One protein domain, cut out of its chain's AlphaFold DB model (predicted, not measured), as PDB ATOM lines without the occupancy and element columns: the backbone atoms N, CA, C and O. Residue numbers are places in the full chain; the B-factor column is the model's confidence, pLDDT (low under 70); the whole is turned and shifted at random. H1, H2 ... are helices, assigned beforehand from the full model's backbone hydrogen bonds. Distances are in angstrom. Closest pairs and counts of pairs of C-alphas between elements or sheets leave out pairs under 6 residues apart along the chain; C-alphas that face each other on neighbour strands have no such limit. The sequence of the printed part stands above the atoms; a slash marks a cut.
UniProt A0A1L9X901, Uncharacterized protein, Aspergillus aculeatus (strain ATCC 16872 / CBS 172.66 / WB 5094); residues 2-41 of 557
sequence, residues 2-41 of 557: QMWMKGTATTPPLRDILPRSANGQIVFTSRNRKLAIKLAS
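What this domain is: This is residues 2 to 41 of the 557 residues of an uncharacterized protein of Aspergillus aculeatus (strain ATCC 16872 / CBS 172.66 / WB 5094) (UniProt A0A1L9X901). You are looking at a loose, open loop of chain: two very short helices, H1 and H2, sit together, and a long stretch, residues 18 to 32, swings out past H2 and folds back to the longer helix H3, which comes round near H1. Residues 19 to 25 stick out as the loop's far bend, and so do residues 29 to 34, of which 33 and 34 belong to H3. The printed part has 40 residues, with three named helices in the order H1, H2, H3 and no named strand. The class is all helix, though named helices hold 16 of the 40 residues. The radius of gyration of the C-alphas is 11.4 A, and the spans are 32 by 24 by 13 A.

How they stand to each other: Begin at H1, residues 2 to 5, which touches H2, residues 14 to 17; their closest C-alphas, of Trp 4 and Leu 14, are 4.8 A apart. H2 and H3, residues 33 to 40, are close but not clearly touching: their closest C-alphas, of Arg 15 and Leu 39, are 7.4 A apart. H1 and H3 are near each other, with 7 pairs of C-alphas within 10 A. In H3 every O i to N i+4 pair is within hydrogen-bond range; H1 and H2 are too short for such a pair, and each has one O i to N i+3 pair, within range.

Where its parts are: Find C-alpha 2 at (28.173, -27.749, -36.330), where H1 begins; it is 5.4 A long. H2, also 5.4 A long, begins at C-alpha 14. H3 runs 10.4 A to C-alpha 40 at (24.833, -11.867, -35.057).

The domain as a whole: The C-alphas farthest apart, of Ala 9 and Asn 23, are 32.5 A apart. The printed part has no cut; the link from H1 to H2 is short, and that from H2 to H3 is long. The mean pLDDT of the printed part is 80.5, with residues 2, 7 and 9 to 11 under 70.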
ATOM      1  N   GLN A   2      26.814 -27.270 -36.649       65.38
ATOM      2  CA  GLN A   2      28.173 -27.749 -36.330       65.38
ATOM      3  C   GLN A   2      29.277 -27.091 -37.177       65.38
ATOM      4  O   GLN A   2      30.218 -26.555 -36.603       65.38
ATOM      5  N   MET A   3      29.102 -27.016 -38.504       77.38
ATOM      6  CA  MET A   3      30.047 -26.356 -39.426       77.38
ATOM      7  C   MET A   3      30.373 -24.898 -39.045       77.38
ATOM      8  O   MET A   3      31.510 -24.455 -39.154       77.38
ATOM      9  N   TRP A   4      29.382 -24.153 -38.545       80.06
ATOM     10  CA  TRP A   4      29.542 -22.742 -38.181       80.06
ATOM     11  C   TRP A   4      30.228 -22.521 -36.830       80.06
ATOM     12  O   TRP A   4      30.860 -21.489 -36.641       80.06
ATOM     13  N   MET A   5      30.082 -23.462 -35.890       78.00
ATOM     14  CA  MET A   5      30.426 -23.234 -34.479       78.00
ATOM     15  C   MET A   5      31.547 -24.121 -33.940       78.00
ATOM     16  O   MET A   5      32.158 -23.742 -32.948       78.00
ATOM     17  N   LYS A   6      31.770 -25.315 -34.505       73.62
ATOM     18  CA  LYS A   6      32.662 -26.327 -33.913       73.62
ATOM     19  C   LYS A   6      33.892 -26.669 -34.760       73.62
ATOM     20  O   LYS A   6      34.880 -27.088 -34.175       73.62
ATOM     21  N   GLY A   7      33.860 -26.457 -36.079       62.84
ATOM     22  CA  GLY A   7      34.963 -26.852 -36.965       62.84
ATOM     23  C   GLY A   7      35.221 -28.369 -36.960       62.84
ATOM     24  O   GLY A   7      34.448 -29.142 -36.390       62.84
ATOM     25  N   THR A   8      36.301 -28.794 -37.609       70.12
ATOM     26  CA  THR A   8      36.855 -30.157 -37.548       70.12
ATOM     27  C   THR A   8      38.303 -30.098 -37.057       70.12
ATOM     28  O   THR A   8      38.879 -29.018 -36.954       70.12
ATOM     29  N   ALA A   9      38.927 -31.248 -36.776       58.12
ATOM     30  CA  ALA A   9      40.325 -31.303 -36.326       58.12
ATOM     31  C   ALA A   9      41.316 -30.614 -37.289       58.12
ATOM     32  O   ALA A   9      42.394 -30.204 -36.872       58.12
ATOM     33  N   THR A  10      40.946 -30.473 -38.565       56.62
ATOM     34  CA  THR A  10      41.769 -29.882 -39.624       56.62
ATOM     35  C   THR A  10      41.240 -28.545 -40.147       56.62
ATOM     36  O   THR A  10      41.926 -27.908 -40.942       56.62
ATOM     37  N   THR A  11      40.043 -28.100 -39.738       64.81
ATOM     38  CA  THR A  11      39.401 -26.898 -40.306       64.81
ATOM     39  C   THR A  11      38.717 -26.059 -39.220       64.81
ATOM     40  O   THR A  11      37.844 -26.585 -38.521       64.81
ATOM     41  N   PRO A  12      39.052 -24.763 -39.065       80.19
ATOM     42  CA  PRO A  12      38.394 -23.906 -38.083       80.19
ATOM     43  C   PRO A  12      36.897 -23.701 -38.405       80.19
ATOM     44  O   PRO A  12      36.476 -23.863 -39.554       80.19
ATOM     45  N   PRO A  13      36.062 -23.353 -37.407       84.44
ATOM     46  CA  PRO A  13      34.661 -22.995 -37.624       84.44
ATOM     47  C   PRO A  13      34.520 -21.823 -38.603       84.44
ATOM     48  O   PRO A  13      35.265 -20.852 -38.506       84.44
ATOM     49  N   LEU A  14      33.507 -21.848 -39.479       83.75
ATOM     50  CA  LEU A  14      33.324 -20.803 -40.504       83.75
ATOM     51  C   LEU A  14      33.273 -19.375 -39.951       83.75
ATOM     52  O   LEU A  14      33.779 -18.458 -40.587       83.75
ATOM     53  N   ARG A  15      32.683 -19.179 -38.766       83.50
ATOM     54  CA  ARG A  15      32.577 -17.851 -38.143       83.50
ATOM     55  C   ARG A  15      33.951 -17.218 -37.865       83.50
ATOM     56  O   ARG A  15      34.058 -15.997 -37.821       83.50
ATOM     57  N   ASP A  16      34.977 -18.046 -37.666       83.62
ATOM     58  CA  ASP A  16      36.322 -17.613 -37.285       83.62
ATOM     59  C   ASP A  16      37.147 -17.200 -38.521       83.62
ATOM     60  O   ASP A  16      38.202 -16.590 -38.385       83.62
ATOM     61  N   ILE A  17      36.646 -17.498 -39.725       86.06
ATOM     62  CA  ILE A  17      37.300 -17.235 -41.018       86.06
ATOM     63  C   ILE A  17      36.656 -16.055 -41.763       86.06
ATOM     64  O   ILE A  17      37.060 -15.720 -42.876       86.06
ATOM     65  N   LEU A  18      35.631 -15.428 -41.178       83.50
ATOM     66  CA  LEU A  18      34.934 -14.306 -41.795       83.50
ATOM     67  C   LEU A  18      35.809 -13.041 -41.779       83.50
ATOM     68  O   LEU A  18      36.364 -12.698 -40.730       83.50
ATOM     69  N   PRO A  19      35.904 -12.310 -42.903       81.31
ATOM     70  CA  PRO A  19      36.669 -11.073 -42.958       81.31
ATOM     71  C   PRO A  19      36.052 -10.015 -42.036       81.31
ATOM     72  O   PRO A  19      34.835  -9.847 -41.986       81.31
ATOM     73  N   ARG A  20      36.899  -9.274 -41.315       81.25
ATOM     74  CA  ARG A  20      36.489  -8.135 -40.481       81.25
ATOM     75  C   ARG A  20      37.040  -6.851 -41.088       81.25
ATOM     76  O   ARG A  20      38.238  -6.755 -41.333       81.25
ATOM     77  N   SER A  21      36.172  -5.873 -41.329       83.62
ATOM     78  CA  SER A  21      36.537  -4.561 -41.865       83.62
ATOM     79  C   SER A  21      35.707  -3.481 -41.184       83.62
ATOM     80  O   SER A  21      34.531  -3.695 -40.914       83.62
ATOM     81  N   ALA A  22      36.304  -2.312 -40.946       81.56
ATOM     82  CA  ALA A  22      35.575  -1.144 -40.450       81.56
ATOM     83  C   ALA A  22      34.595  -0.571 -41.494       81.56
ATOM     84  O   ALA A  22      33.652   0.124 -41.133       81.56
ATOM     85  N   ASN A  23      34.798  -0.890 -42.779       87.94
ATOM     86  CA  ASN A  23      34.033  -0.340 -43.904       87.94
ATOM     87  C   ASN A  23      33.101  -1.372 -44.565       87.94
ATOM     88  O   ASN A  23      32.559  -1.103 -45.634       87.94
ATOM     89  N   GLY A  24      32.960  -2.571 -43.993       83.31
ATOM     90  CA  GLY A  24      32.181  -3.659 -44.582       83.31
ATOM     91  C   GLY A  24      31.292  -4.343 -43.554       83.31
ATOM     92  O   GLY A  24      31.708  -4.562 -42.420       83.31
ATOM     93  N   GLN A  25      30.078  -4.701 -43.963       86.25
ATOM     94  CA  GLN A  25      29.129  -5.467 -43.156       86.25
ATOM     95  C   GLN A  25      28.852  -6.815 -43.823       86.25
ATOM     96  O   GLN A  25      28.889  -6.930 -45.048       86.25
ATOM     97  N   ILE A  26      28.578  -7.839 -43.015       86.12
ATOM     98  CA  ILE A  26      28.192  -9.169 -43.492       86.12
ATOM     99  C   ILE A  26      26.752  -9.417 -43.059       86.12
ATOM    100  O   ILE A  26      26.455  -9.425 -41.867       86.12
ATOM    101  N   VAL A  27      25.870  -9.649 -44.029       88.75
ATOM    102  CA  VAL A  27      24.460  -9.970 -43.784       88.75
ATOM    103  C   VAL A  27      24.254 -11.477 -43.914       88.75
ATOM    104  O   VAL A  27      24.666 -12.086 -44.900       88.75
ATOM    105  N   PHE A  28      23.591 -12.085 -42.928       84.69
ATOM    106  CA  PHE A  28      23.228 -13.503 -42.945       84.69
ATOM    107  C   PHE A  28      21.716 -13.673 -43.074       84.69
ATOM    108  O   PHE A  28      20.957 -13.120 -42.285       84.69
ATOM    109  N   THR A  29      21.277 -14.536 -43.988       85.56
ATOM    110  CA  THR A  29      19.887 -15.008 -44.052       85.56
ATOM    111  C   THR A  29      19.818 -16.447 -43.551       85.56
ATOM    112  O   THR A  29      20.508 -17.325 -44.077       85.56
ATOM    113  N   SER A  30      19.004 -16.725 -42.531       82.62
ATOM    114  CA  SER A  30      18.910 -18.061 -41.929       82.62
ATOM    115  C   SER A  30      17.497 -18.356 -41.450       82.62
ATOM    116  O   SER A  30      16.932 -17.596 -40.674       82.62
ATOM    117  N   ARG A  31      16.980 -19.537 -41.809       77.94
ATOM    118  CA  ARG A  31      15.736 -20.091 -41.241       77.94
ATOM    119  C   ARG A  31      15.922 -20.616 -39.807       77.94
ATOM    120  O   ARG A  31      14.966 -20.955 -39.123       77.94
ATOM    121  N   ASN A  32      17.165 -20.709 -39.324       84.06
ATOM    122  CA  ASN A  32      17.488 -21.201 -37.986       84.06
ATOM    123  C   ASN A  32      17.774 -20.033 -37.031       84.06
ATOM    124  O   ASN A  32      18.896 -19.519 -36.985       84.06
ATOM    125  N   ARG A  33      16.771 -19.664 -36.222       84.75
ATOM    126  CA  ARG A  33      16.868 -18.575 -35.234       84.75
ATOM    127  C   ARG A  33      17.999 -18.778 -34.225       84.75
ATOM    128  O   ARG A  33      18.726 -17.841 -33.914       84.75
ATOM    129  N   LYS A  34      18.206 -20.010 -33.743       86.38
ATOM    130  CA  LYS A  34      19.289 -20.321 -32.789       86.38
ATOM    131  C   LYS A  34      20.673 -20.078 -33.398       86.38
ATOM    132  O   LYS A  34      21.594 -19.704 -32.678       86.38
ATOM    133  N   LEU A  35      20.835 -20.320 -34.701       86.38
ATOM    134  CA  LEU A  35      22.071 -20.011 -35.417       86.38
ATOM    135  C   LEU A  35      22.242 -18.497 -35.600       86.38
ATOM    136  O   LEU A  35      23.327 -18.001 -35.329       86.38
ATOM    137  N   ALA A  36      21.182 -17.779 -35.984       87.38
ATOM    138  CA  ALA A  36      21.221 -16.325 -36.163       87.38
ATOM    139  C   ALA A  36      21.641 -15.600 -34.873       87.38
ATOM    140  O   ALA A  36      22.578 -14.808 -34.892       87.38
ATOM    141  N   ILE A  37      21.046 -15.970 -33.733       87.50
ATOM    142  CA  ILE A  37      21.413 -15.425 -32.415       87.50
ATOM    143  C   ILE A  37      22.895 -15.672 -32.109       87.50
ATOM    144  O   ILE A  37      23.590 -14.791 -31.621       87.50
ATOM    145  N   LYS A  38      23.418 -16.861 -32.423       86.19
ATOM    146  CA  LYS A  38      24.827 -17.186 -32.161       86.19
ATOM    147  C   LYS A  38      25.816 -16.456 -33.072       86.19
ATOM    148  O   LYS A  38      26.970 -16.328 -32.676       86.19
ATOM    149  N   LEU A  39      25.400 -16.059 -34.274       85.56
ATOM    150  CA  LEU A  39      26.273 -15.405 -35.253       85.56
ATOM    151  C   LEU A  39      26.235 -13.879 -35.163       85.56
ATOM    152  O   LEU A  39      27.270 -13.259 -35.362       85.56
ATOM    153  N   ALA A  40      25.069 -13.297 -34.874       86.06
ATOM    154  CA  ALA A  40      24.833 -11.867 -35.057       86.06
ATOM    155  C   ALA A  40      24.134 -11.182 -33.871       86.06
ATOM    156  O   ALA A  40      23.729 -10.039 -34.004       86.06
ATOM    157  N   SER A  41      23.960 -11.827 -32.707       82.62
ATOM    158  CA  SER A  41      23.345 -11.152 -31.548       82.62
ATOM    159  C   SER A  41      24.154  -9.913 -31.125       82.62
ATOM    160  O   SER A  41      25.363 -10.047 -30.925       82.62
TER     161      SER A  41